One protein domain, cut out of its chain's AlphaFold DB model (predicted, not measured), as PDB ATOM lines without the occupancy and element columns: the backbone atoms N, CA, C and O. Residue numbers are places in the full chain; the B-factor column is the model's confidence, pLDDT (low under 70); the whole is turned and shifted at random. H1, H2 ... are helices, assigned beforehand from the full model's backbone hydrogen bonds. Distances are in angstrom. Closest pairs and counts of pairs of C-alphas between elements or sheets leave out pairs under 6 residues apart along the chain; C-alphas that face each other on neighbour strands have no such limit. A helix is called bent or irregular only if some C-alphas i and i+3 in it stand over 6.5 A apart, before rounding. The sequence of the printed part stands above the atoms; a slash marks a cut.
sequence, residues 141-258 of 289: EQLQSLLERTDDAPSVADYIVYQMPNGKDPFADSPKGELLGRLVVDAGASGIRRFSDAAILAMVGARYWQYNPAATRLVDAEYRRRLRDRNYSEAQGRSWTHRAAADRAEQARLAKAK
ATOM      1  N   GLU A 141     -16.054 -17.181  43.212       84.25
ATOM      2  CA  GLU A 141     -14.674 -17.279  42.733       84.25
ATOM      3  C   GLU A 141     -14.396 -18.655  42.110       84.25
ATOM      4  O   GLU A 141     -13.734 -18.761  41.080       84.25
ATOM      5  N   GLN A 142     -14.939 -19.727  42.698       78.69
ATOM      6  CA  GLN A 142     -14.809 -21.076  42.145       78.69
ATOM      7  C   GLN A 142     -15.583 -21.229  40.831       78.69
ATOM      8  O   GLN A 142     -15.102 -21.896  39.914       78.69
ATOM      9  N   LEU A 143     -16.756 -20.598  40.722       84.38
ATOM     10  CA  LEU A 143     -17.540 -20.573  39.486       84.38
ATOM     11  C   LEU A 143     -16.845 -19.752  38.394       84.38
ATOM     12  O   LEU A 143     -16.780 -20.202  37.255       84.38
ATOM     13  N   GLN A 144     -16.265 -18.601  38.735       84.38
ATOM     14  CA  GLN A 144     -15.468 -17.787  37.812       84.38
ATOM     15  C   GLN A 144     -14.230 -18.535  37.313       84.38
ATOM     16  O   GLN A 144     -14.029 -18.640  36.108       84.38
ATOM     17  N   SER A 145     -13.470 -19.164  38.211       78.81
ATOM     18  CA  SER A 145     -12.316 -19.986  37.828       78.81
ATOM     19  C   SER A 145     -12.707 -21.160  36.918       78.81
ATOM     20  O   SER A 145     -11.952 -21.557  36.028       78.81
ATOM     21  N   LEU A 146     -13.901 -21.728  37.110       74.50
ATOM     22  CA  LEU A 146     -14.420 -22.782  36.242       74.50
ATOM     23  C   LEU A 146     -14.823 -22.256  34.861       74.50
ATOM     24  O   LEU A 146     -14.532 -22.920  33.866       74.50
ATOM     25  N   LEU A 147     -15.457 -21.083  34.794       82.69
ATOM     26  CA  LEU A 147     -15.784 -20.403  33.537       82.69
ATOM     27  C   LEU A 147     -14.522 -20.113  32.732       82.69
ATOM     28  O   LEU A 147     -14.457 -20.482  31.569       82.69
ATOM     29  N   GLU A 148     -13.496 -19.552  33.367       83.56
ATOM     30  CA  GLU A 148     -12.211 -19.264  32.720       83.56
ATOM     31  C   GLU A 148     -11.542 -20.526  32.160       83.56
ATOM     32  O   GLU A 148     -10.906 -20.486  31.110       83.56
ATOM     33  N   ARG A 149     -11.700 -21.668  32.842       72.56
ATOM     34  CA  ARG A 149     -11.108 -22.942  32.416       72.56
ATOM     35  C   ARG A 149     -11.912 -23.669  31.336       72.56
ATOM     36  O   ARG A 149     -11.322 -24.427  30.573       72.56
ATOM     37  N   THR A 150     -13.238 -23.538  31.332       71.06
ATOM     38  CA  THR A 150     -14.131 -24.412  30.540       71.06
ATOM     39  C   THR A 150     -14.979 -23.685  29.506       71.06
ATOM     40  O   THR A 150     -15.531 -24.347  28.634       71.06
ATOM     41  N   ASP A 151     -15.115 -22.360  29.611       79.19
ATOM     42  CA  ASP A 151     -16.022 -21.532  28.805       79.19
ATOM     43  C   ASP A 151     -17.478 -22.060  28.765       79.19
ATOM     44  O   ASP A 151     -18.244 -21.853  27.821       79.19
ATOM     45  N   ASP A 152     -17.894 -22.788  29.810       76.69
ATOM     46  CA  ASP A 152     -19.211 -23.428  29.886       76.69
ATOM     47  C   ASP A 152     -20.204 -22.588  30.700       76.69
ATOM     48  O   ASP A 152     -20.721 -22.996  31.746       76.69
ATOM     49  N   ALA A 153     -20.480 -21.384  30.192       83.56
ATOM     50  CA  ALA A 153     -21.494 -20.485  30.744       83.56
ATOM     51  C   ALA A 153     -22.876 -21.148  30.939       83.56
ATOM     52  O   ALA A 153     -23.486 -20.913  31.985       83.56
ATOM     53  N   PRO A 154     -23.377 -22.009  30.021       78.94
ATOM     54  CA  PRO A 154     -24.636 -22.725  30.225       78.94
ATOM     55  C   PRO A 154     -24.659 -23.585  31.489       78.94
ATOM     56  O   PRO A 154     -25.631 -23.532  32.236       78.94
ATOM     57  N   SER A 155     -23.604 -24.360  31.750       71.75
ATOM     58  CA  SER A 155     -23.582 -25.251  32.915       71.75
ATOM     59  C   SER A 155     -23.468 -24.480  34.231       71.75
ATOM     60  O   SER A 155     -24.051 -24.881  35.239       71.75
ATOM     61  N   VAL A 156     -22.787 -23.330  34.229       80.00
ATOM     62  CA  VAL A 156     -22.740 -22.435  35.401       80.00
ATOM     63  C   VAL A 156     -24.081 -21.758  35.633       80.00
ATOM     64  O   VAL A 156     -24.519 -21.655  36.779       80.00
ATOM     65  N   ALA A 157     -24.770 -21.356  34.565       84.50
ATOM     66  CA  ALA A 157     -26.123 -20.836  34.670       84.50
ATOM     67  C   ALA A 157     -27.081 -21.881  35.254       84.50
ATOM     68  O   ALA A 157     -27.792 -21.563  36.205       84.50
ATOM     69  N   ASP A 158     -27.030 -23.122  34.754       72.31
ATOM     70  CA  ASP A 158     -27.797 -24.255  35.279       72.31
ATOM     71  C   ASP A 158     -27.524 -24.438  36.781       72.31
ATOM     72  O   ASP A 158     -28.450 -24.423  37.591       72.31
ATOM     73  N   TYR A 159     -26.254 -24.511  37.187       76.31
ATOM     74  CA  TYR A 159     -25.876 -24.640  38.597       76.31
ATOM     75  C   TYR A 159     -26.464 -23.535  39.485       76.31
ATOM     76  O   TYR A 159     -27.036 -23.823  40.536       76.31
ATOM     77  N   ILE A 160     -26.365 -22.272  39.058       82.31
ATOM     78  CA  ILE A 160     -26.863 -21.134  39.836       82.31
ATOM     79  C   ILE A 160     -28.393 -21.179  39.967       82.31
ATOM     80  O   ILE A 160     -28.915 -20.973  41.066       82.31
ATOM     81  N   VAL A 161     -29.127 -21.468  38.885       78.88
ATOM     82  CA  VAL A 161     -30.598 -21.541  38.946       78.88
ATOM     83  C   VAL A 161     -31.099 -22.739  39.751       78.88
ATOM     84  O   VAL A 161     -32.188 -22.661  40.323       78.88
ATOM     85  N   TYR A 162     -30.317 -23.821  39.820       71.50
ATOM     86  CA  TYR A 162     -30.626 -24.989  40.646       71.50
ATOM     87  C   TYR A 162     -30.410 -24.717  42.134       71.50
ATOM     88  O   TYR A 162     -31.205 -25.170  42.950       71.50
ATOM     89  N   GLN A 163     -29.380 -23.952  42.500       71.50
ATOM     90  CA  GLN A 163     -29.154 -23.575  43.900       71.50
ATOM     91  C   GLN A 163     -30.137 -22.524  44.416       71.50
ATOM     92  O   GLN A 163     -30.390 -22.453  45.614       71.50
ATOM     93  N   MET A 164     -30.706 -21.719  43.519       72.25
ATOM     94  CA  MET A 164     -31.707 -20.705  43.842       72.25
ATOM     95  C   MET A 164     -32.998 -20.970  43.052       72.25
ATOM     96  O   MET A 164     -33.313 -20.213  42.131       72.25
ATOM     97  N   PRO A 165     -33.773 -22.028  43.364       66.50
ATOM     98  CA  PRO A 165     -34.952 -22.409  42.577       66.50
ATOM     99  C   PRO A 165     -36.018 -21.302  42.532       66.50
ATOM    100  O   PRO A 165     -36.654 -21.097  41.495       66.50
ATOM    101  N   ASN A 166     -36.132 -20.537  43.623       68.00
ATOM    102  CA  ASN A 166     -37.058 -19.412  43.786       68.00
ATOM    103  C   ASN A 166     -36.422 -18.043  43.468       68.00
ATOM    104  O   ASN A 166     -37.029 -17.005  43.726       68.00
ATOM    105  N   GLY A 167     -35.209 -18.028  42.906       74.44
ATOM    106  CA  GLY A 167     -34.419 -16.812  42.718       74.44
ATOM    107  C   GLY A 167     -33.763 -16.312  44.008       74.44
ATOM    108  O   GLY A 167     -33.661 -17.038  44.998       74.44
ATOM    109  N   LYS A 168     -33.283 -15.066  43.975       78.00
ATOM    110  CA  LYS A 168     -32.706 -14.362  45.120       78.00
ATOM    111  C   LYS A 168     -33.794 -13.770  46.015       78.00
ATOM    112  O   LYS A 168     -34.854 -13.360  45.535       78.00
ATOM    113  N   ASP A 169     -33.469 -13.607  47.293       71.50
ATOM    114  CA  ASP A 169     -34.226 -12.729  48.184       71.50
ATOM    115  C   ASP A 169     -34.243 -11.297  47.594       71.50
ATOM    116  O   ASP A 169     -33.185 -10.762  47.234       71.50
ATOM    117  N   PRO A 170     -35.417 -10.656  47.436       66.88
ATOM    118  CA  PRO A 170     -35.513  -9.286  46.940       66.88
ATOM    119  C   PRO A 170     -34.661  -8.275  47.721       66.88
ATOM    120  O   PRO A 170     -34.144  -7.339  47.103       66.88
ATOM    121  N   PHE A 171     -34.491  -8.480  49.027       69.75
ATOM    122  CA  PHE A 171     -33.849  -7.548  49.954       69.75
ATOM    123  C   PHE A 171     -32.406  -7.913  50.299       69.75
ATOM    124  O   PHE A 171     -31.712  -7.090  50.892       69.75
ATOM    125  N   ALA A 172     -31.941  -9.099  49.900       71.31
ATOM    126  CA  ALA A 172     -30.554  -9.505  50.077       71.31
ATOM    127  C   ALA A 172     -29.749  -9.391  48.776       71.31
ATOM    128  O   ALA A 172     -30.265  -9.543  47.655       71.31
ATOM    129  N   ASP A 173     -28.451  -9.165  48.947       76.19
ATOM    130  CA  ASP A 173     -27.479  -9.284  47.871       76.19
ATOM    131  C   ASP A 173     -27.332 -10.756  47.474       76.19
ATOM    132  O   ASP A 173     -27.348 -11.658  48.314       76.19
ATOM    133  N   SER A 174     -27.172 -11.014  46.175       83.81
ATOM    134  CA  SER A 174     -26.887 -12.357  45.663       83.81
ATOM    135  C   SER A 174     -25.693 -12.307  44.719       83.81
ATOM    136  O   SER A 174     -25.867 -12.092  43.520       83.81
ATOM    137  N   PRO A 175     -24.467 -12.529  45.226       87.00
ATOM    138  CA  PRO A 175     -23.261 -12.558  44.400       87.00
ATOM    139  C   PRO A 175     -23.359 -13.543  43.223       87.00
ATOM    140  O   PRO A 175     -22.909 -13.252  42.116       87.00
ATOM    141  N   LYS A 176     -24.014 -14.693  43.429       86.31
ATOM    142  CA  LYS A 176     -24.292 -15.675  42.369       86.31
ATOM    143  C   LYS A 176     -25.339 -15.190  41.377       86.31
ATOM    144  O   LYS A 176     -25.215 -15.433  40.183       86.31
ATOM    145  N   GLY A 177     -26.356 -14.496  41.869       87.00
ATOM    146  CA  GLY A 177     -27.364 -13.838  41.055       87.00
ATOM    147  C   GLY A 177     -26.785 -12.776  40.121       87.00
ATOM    148  O   GLY A 177     -27.097 -12.749  38.932       87.00
ATOM    149  N   GLU A 178     -25.871 -11.956  40.639       89.12
ATOM    150  CA  GLU A 178     -25.147 -10.951  39.858       89.12
ATOM    151  C   GLU A 178     -24.172 -11.589  38.856       89.12
ATOM    152  O   GLU A 178     -24.091 -11.144  37.707       89.12
ATOM    153  N   LEU A 179     -23.491 -12.681  39.236       91.19
ATOM    154  CA  LEU A 179     -22.698 -13.484  38.298       91.19
ATOM    155  C   LEU A 179     -23.571 -14.026  37.156       91.19
ATOM    156  O   LEU A 179     -23.185 -13.912  35.996       91.19
ATOM    157  N   LEU A 180     -24.757 -14.562  37.458       90.69
ATOM    158  CA  LEU A 180     -25.694 -15.054  36.446       90.69
ATOM    159  C   LEU A 180     -26.143 -13.938  35.494       90.69
ATOM    160  O   LEU A 180     -26.151 -14.132  34.280       90.69
ATOM    161  N   GLY A 181     -26.464 -12.759  36.028       89.06
ATOM    162  CA  GLY A 181     -26.806 -11.595  35.211       89.06
ATOM    163  C   GLY A 181     -25.669 -11.192  34.267       89.06
ATOM    164  O   GLY A 181     -25.916 -10.885  33.102       89.06
ATOM    165  N   ARG A 182     -24.418 -11.241  34.739       90.94
ATOM    166  CA  ARG A 182     -23.233 -10.977  33.909       90.94
ATOM    167  C   ARG A 182     -23.050 -12.032  32.819       90.94
ATOM    168  O   ARG A 182     -22.897 -11.663  31.662       90.94
ATOM    169  N   LEU A 183     -23.181 -13.315  33.158       91.56
ATOM    170  CA  LEU A 183     -23.085 -14.424  32.200       91.56
ATOM    171  C   LEU A 183     -24.070 -14.295  31.041       91.56
ATOM    172  O   LEU A 183     -23.715 -14.542  29.892       91.56
ATOM    173  N   VAL A 184     -25.308 -13.901  31.337       91.50
ATOM    174  CA  VAL A 184     -26.334 -13.673  30.317       91.50
ATOM    175  C   VAL A 184     -25.935 -12.535  29.376       91.50
ATOM    176  O   VAL A 184     -26.100 -12.657  28.161       91.50
ATOM    177  N   VAL A 185     -25.423 -11.429  29.924       91.94
ATOM    178  CA  VAL A 185     -24.995 -10.268  29.131       91.94
ATOM    179  C   VAL A 185     -23.793 -10.620  28.258       91.94
ATOM    180  O   VAL A 185     -23.835 -10.350  27.059       91.94
ATOM    181  N   ASP A 186     -22.782 -11.273  28.829       90.94
ATOM    182  CA  ASP A 186     -21.549 -11.651  28.133       90.94
ATOM    183  C   ASP A 186     -21.815 -12.678  27.020       90.94
ATOM    184  O   ASP A 186     -21.246 -12.587  25.932       90.94
ATOM    185  N   ALA A 187     -22.735 -13.623  27.244       89.06
ATOM    186  CA  ALA A 187     -23.142 -14.596  26.230       89.06
ATOM    187  C   ALA A 187     -23.913 -13.957  25.056       89.06
ATOM    188  O   ALA A 187     -23.875 -14.463  23.928       89.06
ATOM    189  N   GLY A 188     -24.651 -12.874  25.313       89.81
ATOM    190  CA  GLY A 188     -25.488 -12.198  24.327       89.81
ATOM    191  C   GLY A 188     -26.610 -13.074  23.744       89.81
ATOM    192  O   GLY A 188     -26.883 -14.194  24.178       89.81
ATOM    193  N   ALA A 189     -27.291 -12.561  22.714       88.00
ATOM    194  CA  ALA A 189     -28.487 -13.200  22.146       88.00
ATOM    195  C   ALA A 189     -28.220 -14.531  21.414       88.00
ATOM    196  O   ALA A 189     -29.133 -15.341  21.241       88.00
ATOM    197  N   SER A 190     -26.995 -14.762  20.935       83.56
ATOM    198  CA  SER A 190     -26.596 -16.023  20.301       83.56
ATOM    199  C   SER A 190     -26.132 -17.050  21.334       83.56
ATOM    200  O   SER A 190     -26.543 -18.207  21.253       83.56
ATOM    201  N   GLY A 191     -25.330 -16.639  22.322       81.88
ATOM    202  CA  GLY A 191     -24.800 -17.527  23.354       81.88
ATOM    203  C   GLY A 191     -25.877 -18.042  24.306       81.88
ATOM    204  O   GLY A 191     -25.870 -19.227  24.645       81.88
ATOM    205  N   ILE A 192     -26.872 -17.210  24.638       88.56
ATOM    206  CA  ILE A 192     -27.990 -17.597  25.512       88.56
ATOM    207  C   ILE A 192     -28.818 -18.770  24.957       88.56
ATOM    208  O   ILE A 192     -29.457 -19.505  25.705       88.56
ATOM    209  N   ARG A 193     -28.758 -19.032  23.645       86.19
ATOM    210  CA  ARG A 193     -29.445 -20.177  23.023       86.19
ATOM    211  C   ARG A 193     -28.911 -21.527  23.497       86.19
ATOM    212  O   ARG A 193     -29.628 -22.516  23.413       86.19
ATOM    213  N   ARG A 194     -27.667 -21.572  23.986       80.12
ATOM    214  CA  ARG A 194     -27.029 -22.781  24.535       80.12
ATOM    215  C   ARG A 194     -27.484 -23.096  25.965       80.12
ATOM    216  O   ARG A 194     -27.150 -24.161  26.478       80.12
ATOM    217  N   PHE A 195     -28.196 -22.174  26.613       83.62
ATOM    218  CA  PHE A 195     -28.676 -22.339  27.981       83.62
ATOM    219  C   PHE A 195     -29.870 -23.292  27.987       83.62
ATOM    220  O   PHE A 195     -30.672 -23.296  27.045       83.62
ATOM    221  N   SER A 196     -30.006 -24.087  29.048       74.06
ATOM    222  CA  SER A 196     -31.106 -25.045  29.164       74.06
ATOM    223  C   SER A 196     -32.468 -24.341  29.196       74.06
ATOM    224  O   SER A 196     -32.580 -23.170  29.574       74.06
ATOM    225  N   ASP A 197     -33.525 -25.047  28.787       71.69
ATOM    226  CA  ASP A 197     -34.906 -24.568  28.951       71.69
ATOM    227  C   ASP A 197     -35.199 -24.253  30.418       71.69
ATOM    228  O   ASP A 197     -35.761 -23.203  30.726       71.69
ATOM    229  N   ALA A 198     -34.737 -25.115  31.324       66.44
ATOM    230  CA  ALA A 198     -34.901 -24.942  32.760       66.44
ATOM    231  C   ALA A 198     -34.301 -23.615  33.257       66.44
ATOM    232  O   ALA A 198     -34.958 -22.899  34.012       66.44
ATOM    233  N   ALA A 199     -33.103 -23.247  32.796       77.06
ATOM    234  CA  ALA A 199     -32.446 -22.004  33.188       77.06
ATOM    235  C   ALA A 199     -33.134 -20.757  32.628       77.06
ATOM    236  O   ALA A 199     -33.328 -19.788  33.362       77.06
ATOM    237  N   ILE A 200     -33.561 -20.770  31.363       84.62
ATOM    238  CA  ILE A 200     -34.288 -19.630  30.781       84.62
ATOM    239  C   ILE A 200     -35.638 -19.433  31.468       84.62
ATOM    240  O   ILE A 200     -35.985 -18.310  31.832       84.62
ATOM    241  N   LEU A 201     -36.378 -20.515  31.715       75.31
ATOM    242  CA  LEU A 201     -37.653 -20.449  32.431       75.31
ATOM    243  C   LEU A 201     -37.479 -19.944  33.857       75.31
ATOM    244  O   LEU A 201     -38.274 -19.123  34.315       75.31
ATOM    245  N   ALA A 202     -36.434 -20.405  34.542       74.06
ATOM    246  CA  ALA A 202     -36.082 -19.917  35.862       74.06
ATOM    247  C   ALA A 202     -35.899 -18.400  35.853       74.06
ATOM    248  O   ALA A 202     -36.580 -17.692  36.592       74.06
ATOM    249  N   MET A 203     -35.031 -17.907  34.969       84.81
ATOM    250  CA  MET A 203     -34.667 -16.494  34.897       84.81
ATOM    251  C   MET A 203     -35.831 -15.571  34.507       84.81
ATOM    252  O   MET A 203     -35.829 -14.415  34.918       84.81
ATOM    253  N   VAL A 204     -36.830 -16.059  33.757       83.25
ATOM    254  CA  VAL A 204     -38.076 -15.307  33.487       83.25
ATOM    255  C   VAL A 204     -39.027 -15.335  34.685       83.25
ATOM    256  O   VAL A 204     -39.701 -14.348  34.971       83.25
ATOM    257  N   GLY A 205     -39.134 -16.482  35.362       68.38
ATOM    258  CA  GLY A 205     -40.125 -16.712  36.414       68.38
ATOM    259  C   GLY A 205     -39.746 -16.164  37.791       68.38
ATOM    260  O   GLY A 205     -40.633 -15.959  38.618       68.38
ATOM    261  N   ALA A 206     -38.458 -15.930  38.052       73.81
ATOM    262  CA  ALA A 206     -37.953 -15.486  39.347       73.81
ATOM    263  C   ALA A 206     -36.896 -14.381  39.216       73.81
ATOM    264  O   ALA A 206     -36.265 -14.198  38.176       73.81
ATOM    265  N   ARG A 207     -36.682 -13.627  40.299       77.12
ATOM    266  CA  ARG A 207     -35.668 -12.563  40.340       77.12
ATOM    267  C   ARG A 207     -34.320 -13.178  40.678       77.12
ATOM    268  O   ARG A 207     -34.171 -13.682  41.779       77.12
ATOM    269  N   TYR A 208     -33.343 -13.118  39.778       81.12
ATOM    270  CA  TYR A 208     -31.990 -13.627  40.055       81.12
ATOM    271  C   TYR A 208     -30.971 -12.532  40.353       81.12
ATOM    272  O   TYR A 208     -30.105 -12.743  41.185       81.12
ATOM    273  N   TRP A 209     -31.098 -11.355  39.751       82.38
ATOM    274  CA  TRP A 209     -30.229 -10.191  39.960       82.38
ATOM    275  C   TRP A 209     -31.054  -9.002  40.449       82.38
ATOM    276  O   TRP A 209     -32.277  -8.974  40.281       82.38
ATOM    277  N   GLN A 210     -30.413  -8.023  41.083       67.38
ATOM    278  CA  GLN A 210     -31.119  -6.895  41.691       67.38
ATOM    279  C   GLN A 210     -31.571  -5.879  40.637       67.38
ATOM    280  O   GLN A 210     -32.744  -5.511  40.620       67.38
ATOM    281  N   TYR A 211     -30.678  -5.501  39.713       71.12
ATOM    282  CA  TYR A 211     -30.963  -4.564  38.621       71.12
ATOM    283  C   TYR A 211     -30.057  -4.817  37.404       71.12
ATOM    284  O   TYR A 211     -28.997  -4.217  37.268       71.12
ATOM    285  N   ASN A 212     -30.496  -5.674  36.475       82.62
ATOM    286  CA  ASN A 212     -29.803  -5.895  35.200       82.62
ATOM    287  C   ASN A 212     -30.809  -5.939  34.030       82.62
ATOM    288  O   ASN A 212     -31.251  -7.015  33.616       82.62
ATOM    289  N   PRO A 213     -31.210  -4.771  33.489       84.25
ATOM    290  CA  PRO A 213     -32.218  -4.696  32.432       84.25
ATOM    291  C   PRO A 213     -31.745  -5.306  31.105       84.25
ATOM    292  O   PRO A 213     -32.578  -5.704  30.289       84.25
ATOM    293  N   ALA A 214     -30.431  -5.385  30.870       87.50
ATOM    294  CA  ALA A 214     -29.877  -6.032  29.686       87.50
ATOM    295  C   ALA A 214     -30.068  -7.553  29.755       87.50
ATOM    296  O   ALA A 214     -30.622  -8.136  28.823       87.50
ATOM    297  N   ALA A 215     -29.705  -8.173  30.884       88.12
ATOM    298  CA  ALA A 215     -29.910  -9.601  31.109       88.12
ATOM    299  C   ALA A 215     -31.391  -9.986  31.009       88.12
ATOM    300  O   ALA A 215     -31.742 -10.906  30.271       88.12
ATOM    301  N   THR A 216     -32.276  -9.229  31.670       87.75
ATOM    302  CA  THR A 216     -33.727  -9.470  31.610       87.75
ATOM    303  C   THR A 216     -34.250  -9.418  30.175       87.75
ATOM    304  O   THR A 216     -34.956 -10.327  29.752       87.75
ATOM    305  N   ARG A 217     -33.847  -8.418  29.378       87.69
ATOM    306  CA  ARG A 217     -34.261  -8.319  27.967       87.69
ATOM    307  C   ARG A 217     -33.798  -9.501  27.121       87.69
ATOM    308  O   ARG A 217     -34.554  -9.958  26.267       87.69
ATOM    309  N   LEU A 218     -32.570  -9.972  27.330       92.19
ATOM    310  CA  LEU A 218     -32.014 -11.108  26.594       92.19
ATOM    311  C   LEU A 218     -32.751 -12.406  26.932       92.19
ATOM    312  O   LEU A 218     -33.142 -13.141  26.024       92.19
ATOM    313  N   VAL A 219     -32.997 -12.647  28.220       89.56
ATOM    314  CA  VAL A 219     -33.754 -13.808  28.699       89.56
ATOM    315  C   VAL A 219     -35.198 -13.772  28.191       89.56
ATOM    316  O   VAL A 219     -35.668 -14.767  27.642       89.56
ATOM    317  N   ASP A 220     -35.885 -12.630  28.288       88.31
ATOM    318  CA  ASP A 220     -37.261 -12.477  27.799       88.31
ATOM    319  C   ASP A 220     -37.364 -12.714  26.287       88.31
ATOM    320  O   ASP A 220     -38.297 -13.366  25.804       88.31
ATOM    321  N   ALA A 221     -36.408 -12.187  25.515       89.88
ATOM    322  CA  ALA A 221     -36.366 -12.373  24.071       89.88
ATOM    323  C   ALA A 221     -36.157 -13.847  23.699       89.88
ATOM    324  O   ALA A 221     -36.841 -14.360  22.808       89.88
ATOM    325  N   GLU A 222     -35.251 -14.533  24.396       90.50
ATOM    326  CA  GLU A 222     -34.979 -15.953  24.193       90.50
ATOM    327  C   GLU A 222     -36.174 -16.824  24.597       90.50
ATOM    328  O   GLU A 222     -36.577 -17.708  23.840       90.50
ATOM    329  N   TYR A 223     -36.814 -16.529  25.727       86.88
ATOM    330  CA  TYR A 223     -38.039 -17.199  26.152       86.88
ATOM    331  C   TYR A 223     -39.150 -17.070  25.103       86.88
ATOM    332  O   TYR A 223     -39.705 -18.073  24.652       86.88
ATOM    333  N   ARG A 224     -39.423 -15.849  24.621       86.19
ATOM    334  CA  ARG A 224     -40.409 -15.617  23.550       86.19
ATOM    335  C   ARG A 224     -40.030 -16.312  22.245       86.19
ATOM    336  O   ARG A 224     -40.914 -16.736  21.504       86.19
ATOM    337  N   ARG A 225     -38.735 -16.431  21.931       87.31
ATOM    338  CA  ARG A 225     -38.267 -17.211  20.779       87.31
ATOM    339  C   ARG A 225     -38.637 -18.684  20.942       87.31
ATOM    340  O   ARG A 225     -39.263 -19.226  20.044       87.31
ATOM    341  N   ARG A 226     -38.347 -19.294  22.096       83.69
ATOM    342  CA  ARG A 226     -38.669 -20.706  22.381       83.69
ATOM    343  C   ARG A 226     -40.171 -20.983  22.356       83.69
ATOM    344  O   ARG A 226     -40.580 -22.014  21.830       83.69
ATOM    345  N   LEU A 227     -40.993 -20.054  22.856       79.75
ATOM    346  CA  LEU A 227     -42.450 -20.158  22.732       79.75
ATOM    347  C   LEU A 227     -42.896 -20.162  21.263       79.75
ATOM    348  O   LEU A 227     -43.717 -20.993  20.888       79.75
ATOM    349  N   ARG A 228     -42.336 -19.274  20.427       82.50
ATOM    350  CA  ARG A 228     -42.642 -19.226  18.986       82.50
ATOM    351  C   ARG A 228     -42.168 -20.476  18.252       82.50
ATOM    352  O   ARG A 228     -42.950 -21.053  17.512       82.50
ATOM    353  N   ASP A 229     -40.936 -20.920  18.496       79.31
ATOM    354  CA  ASP A 229     -40.362 -22.114  17.858       79.31
ATOM    355  C   ASP A 229     -41.201 -23.373  18.139       79.31
ATOM    356  O   ASP A 229     -41.269 -24.275  17.308       79.31
ATOM    357  N   ARG A 230     -41.859 -23.431  19.304       71.44
ATOM    358  CA  ARG A 230     -42.700 -24.557  19.733       71.44
ATOM    359  C   ARG A 230     -44.206 -24.315  19.568       71.44
ATOM    360  O   ARG A 230     -44.998 -25.144  20.006       71.44
ATOM    361  N   ASN A 231     -44.610 -23.210  18.932       74.12
ATOM    362  CA  ASN A 231     -46.011 -22.807  18.741       74.12
ATOM    363  C   ASN A 231     -46.842 -22.767  20.041       74.12
ATOM    364  O   ASN A 231     -48.022 -23.118  20.057       74.12
ATOM    365  N   TYR A 232     -46.241 -22.327  21.145       68.12
ATOM    366  CA  TYR A 232     -46.929 -22.197  22.426       68.12
ATOM    367  C   TYR A 232     -47.624 -20.841  22.569       68.12
ATOM    368  O   TYR A 232     -47.053 -19.790  22.277       68.12
ATOM    369  N   SER A 233     -48.851 -20.857  23.097       71.38
ATOM    370  CA  SER A 233     -49.533 -19.640  23.555       71.38
ATOM    371  C   SER A 233     -48.878 -19.080  24.823       71.38
ATOM    372  O   SER A 233     -48.263 -19.811  25.601       71.38
ATOM    373  N   GLU A 234     -49.060 -17.787  25.098       68.56
ATOM    374  CA  GLU A 234     -48.527 -17.167  26.322       68.56
ATOM    375  C   GLU A 234     -49.051 -17.827  27.608       68.56
ATOM    376  O   GLU A 234     -48.323 -17.946  28.591       68.56
ATOM    377  N   ALA A 235     -50.307 -18.286  27.607       62.47
ATOM    378  CA  ALA A 235     -50.896 -18.991  28.744       62.47
ATOM    379  C   ALA A 235     -50.213 -20.349  28.989       62.47
ATOM    380  O   ALA A 235     -49.895 -20.686  30.132       62.47
ATOM    381  N   GLN A 236     -49.921 -21.093  27.917       63.19
ATOM    382  CA  GLN A 236     -49.150 -22.338  27.988       63.19
ATOM    383  C   GLN A 236     -47.706 -22.079  28.426       63.19
ATOM    384  O   GLN A 236     -47.171 -22.837  29.233       63.19
ATOM    385  N   GLY A 237     -47.107 -20.977  27.967       62.50
ATOM    386  CA  GLY A 237     -45.793 -20.526  28.410       62.50
ATOM    387  C   GLY A 237     -45.740 -20.254  29.913       62.50
ATOM    388  O   GLY A 237     -44.838 -20.751  30.582       62.50
ATOM    389  N   ARG A 238     -46.722 -19.530  30.469       64.56
ATOM    390  CA  ARG A 238     -46.806 -19.259  31.918       64.56
ATOM    391  C   ARG A 238     -46.978 -20.543  32.733       64.56
ATOM    392  O   ARG A 238     -46.255 -20.753  33.702       64.56
ATOM    393  N   SER A 239     -47.888 -21.428  32.316       62.06
ATOM    394  CA  SER A 239     -48.084 -22.739  32.958       62.06
ATOM    395  C   SER A 239     -46.802 -23.580  32.954       62.06
ATOM    396  O   SER A 239     -46.480 -24.232  33.946       62.06
ATOM    397  N   TRP A 240     -46.045 -23.546  31.858       62.78
ATOM    398  CA  TRP A 240     -44.764 -24.234  31.752       62.78
ATOM    399  C   TRP A 240     -43.716 -23.667  32.709       62.78
ATOM    400  O   TRP A 240     -43.085 -24.440  33.423       62.78
ATOM    401  N   THR A 241     -43.598 -22.341  32.808       60.12
ATOM    402  CA  THR A 241     -42.699 -21.687  33.769       60.12
ATOM    403  C   THR A 241     -43.030 -22.076  35.211       60.12
ATOM    404  O   THR A 241     -42.124 -22.418  35.970       60.12
ATOM    405  N   HIS A 242     -44.314 -22.094  35.588       57.56
ATOM    406  CA  HIS A 242     -44.741 -22.505  36.930       57.56
ATOM    407  C   HIS A 242     -44.451 -23.983  37.216       57.56
ATOM    408  O   HIS A 242     -43.935 -24.297  38.285       57.56
ATOM    409  N   ARG A 243     -44.719 -24.886  36.261       60.28
ATOM    410  CA  ARG A 243     -44.401 -26.317  36.411       60.28
ATOM    411  C   ARG A 243     -42.898 -26.564  36.493       60.28
ATOM    412  O   ARG A 243     -42.469 -27.322  37.348       60.28
ATOM    413  N   ALA A 244     -42.099 -25.888  35.672       58.53
ATOM    414  CA  ALA A 244     -40.642 -25.975  35.725       58.53
ATOM    415  C   ALA A 244     -40.069 -25.370  37.019       58.53
ATOM    416  O   ALA A 244     -39.036 -25.819  37.501       58.53
ATOM    417  N   ALA A 245     -40.707 -24.349  37.598       54.50
ATOM    418  CA  ALA A 245     -40.331 -23.824  38.909       54.50
ATOM    419  C   ALA A 245     -40.684 -24.795  40.044       54.50
ATOM    420  O   ALA A 245     -39.844 -25.026  40.905       54.50
ATOM    421  N   ALA A 246     -41.874 -25.400  40.015       54.88
ATOM    422  CA  ALA A 246     -42.291 -26.404  40.992       54.88
ATOM    423  C   ALA A 246     -41.432 -27.675  40.915       54.88
ATOM    424  O   ALA A 246     -40.969 -28.154  41.942       54.88
ATOM    425  N   ASP A 247     -41.149 -28.167  39.706       55.09
ATOM    426  CA  ASP A 247     -40.258 -29.308  39.487       55.09
ATOM    427  C   ASP A 247     -38.839 -28.988  39.961       55.09
ATOM    428  O   ASP A 247     -38.254 -29.780  40.678       55.09
ATOM    429  N   ARG A 248     -38.301 -27.789  39.700       55.44
ATOM    430  CA  ARG A 248     -37.000 -27.379  40.260       55.44
ATOM    431  C   ARG A 248     -37.016 -27.224  41.775       55.44
ATOM    432  O   ARG A 248     -36.012 -27.533  42.401       55.44
ATOM    433  N   ALA A 249     -38.101 -26.729  42.363       50.78
ATOM    434  CA  ALA A 249     -38.235 -26.646  43.812       50.78
ATOM    435  C   ALA A 249     -38.266 -28.050  44.428       50.78
ATOM    436  O   ALA A 249     -37.571 -28.280  45.410       50.78
ATOM    437  N   GLU A 250     -38.974 -28.997  43.808       49.47
ATOM    438  CA  GLU A 250     -39.005 -30.392  44.246       49.47
ATOM    439  C   GLU A 250     -37.672 -31.099  43.981       49.47
ATOM    440  O   GLU A 250     -37.155 -31.753  44.872       49.47
ATOM    441  N   GLN A 251     -37.027 -30.888  42.834       49.19
ATOM    442  CA  GLN A 251     -35.671 -31.368  42.558       49.19
ATOM    443  C   GLN A 251     -34.648 -30.737  43.502       49.19
ATOM    444  O   GLN A 251     -33.728 -31.422  43.901       49.19
ATOM    445  N   ALA A 252     -34.782 -29.479  43.921       45.41
ATOM    446  CA  ALA A 252     -33.915 -28.886  44.943       45.41
ATOM    447  C   ALA A 252     -34.204 -29.457  46.343       45.41
ATOM    448  O   ALA A 252     -33.306 -29.538  47.180       45.41
ATOM    449  N   ARG A 253     -35.451 -29.873  46.595       45.97
ATOM    450  CA  ARG A 253     -35.882 -30.530  47.837       45.97
ATOM    451  C   ARG A 253     -35.420 -31.990  47.907       45.97
ATOM    452  O   ARG A 253     -35.030 -32.449  48.976       45.97
ATOM    453  N   LEU A 254     -35.434 -32.697  46.774       43.41
ATOM    454  CA  LEU A 254     -35.038 -34.102  46.604       43.41
ATOM    455  C   LEU A 254     -33.533 -34.260  46.354       43.41
ATOM    456  O   LEU A 254     -32.897 -35.188  46.849       43.41
ATOM    457  N   ALA A 255     -32.952 -33.353  45.577       43.88
ATOM    458  CA  ALA A 255     -31.555 -33.326  45.200       43.88
ATOM    459  C   ALA A 255     -30.866 -32.113  45.828       43.88
ATOM    460  O   ALA A 255     -30.991 -30.964  45.412       43.88
ATOM    461  N   LYS A 256     -29.984 -32.426  46.767       50.56
ATOM    462  CA  LYS A 256     -28.770 -31.653  47.014       50.56
ATOM    463  C   LYS A 256     -27.986 -31.519  45.710       50.56
ATOM    464  O   LYS A 256     -27.246 -32.436  45.352       50.56
ATOM    465  N   ALA A 257     -28.216 -30.421  44.994       46.75
ATOM    466  CA  ALA A 257     -27.822 -30.200  43.605       46.75
ATOM    467  C   ALA A 257     -26.409 -30.725  43.286       46.75
ATOM    468  O   ALA A 257     -25.398 -30.094  43.608       46.75
ATOM    469  N   LYS A 258     -26.342 -31.895  42.635       45.75
ATOM    470  CA  LYS A 258     -25.101 -32.370  42.025       45.75
ATOM    471  C   LYS A 258     -24.770 -31.414  40.876       45.75
ATOM    472  O   LYS A 258     -25.677 -31.064  40.119       45.75
TER     473      LYS A 258
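AT A GLANCE: This is residues 141 to 258 of the 289 residues of an uncharacterized protein of Qipengyuania nanhaisediminis (UniProt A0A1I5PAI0). A short helix, H4, sits in the middle; H5 and H6 meet near their ends as a V that holds it, and H2 and H3 stand across the V's open side. H1 is at the outside, beyond H2. The printed part has 118 residues with six named helices, H1 to H6 in chain order, and no named strand: all helix. It is compact, with a radius of gyration of the C-alphas of 13.7 A and spans of 40 by 33 by 28 A.

HOW THE PARTS SIT: H1, residues 141 to 150, and H2, residues 153 to 163, form a hairpin and only just touch, with 3 pairs of C-alphas within 8 A, the closest those of Leu 147 and Ala 153, 6.4 A apart. H2 and H3, residues 175 to 194, form another, at a steep tilt of 44 degrees, closest at C-alphas 157 and 180, 6.1 A. H2, the hub, also touches H4, residues 197 to 205, at Asp 158 and Ala 199, whose C-alphas are 5.6 A apart. H5, residues 213 to 229, touches H3; their closest C-alphas, 185 and 215, are 5.3 A apart. H6, residues 234 to 254, touches H4 with residues 241 to 245 alone, about perpendicular at 74 degrees; C-alphas 201 and 241 are closest, 5.4 A. Every O i to N i+4 pair is within hydrogen-bond range in H1, H2, H4, H5 and H6, and 12 of 16 in H3.

IN THESE COORDINATES: H1 begins at C-alpha 141 (-14.674, -17.279, 42.733) and is 14.1 A long; H2 is 15.5 A, H3 22.7 A, H4 12.0 A and H5 24.1 A. H3 is irregular, with C-alphas 186 and 189 9.3 A apart. H6, 29.7 A, ends at C-alpha 254 (-35.038, -34.102, 46.604).

THE WHOLE: The C-alphas of Arg 149 and Ala 235 are the two farthest apart, 40.2 A. The printed part has no cut; the link from H2 to H3 is long, 11 residues. The model's pLDDT is under 70 in 33 printed residues, among them 234 to 258.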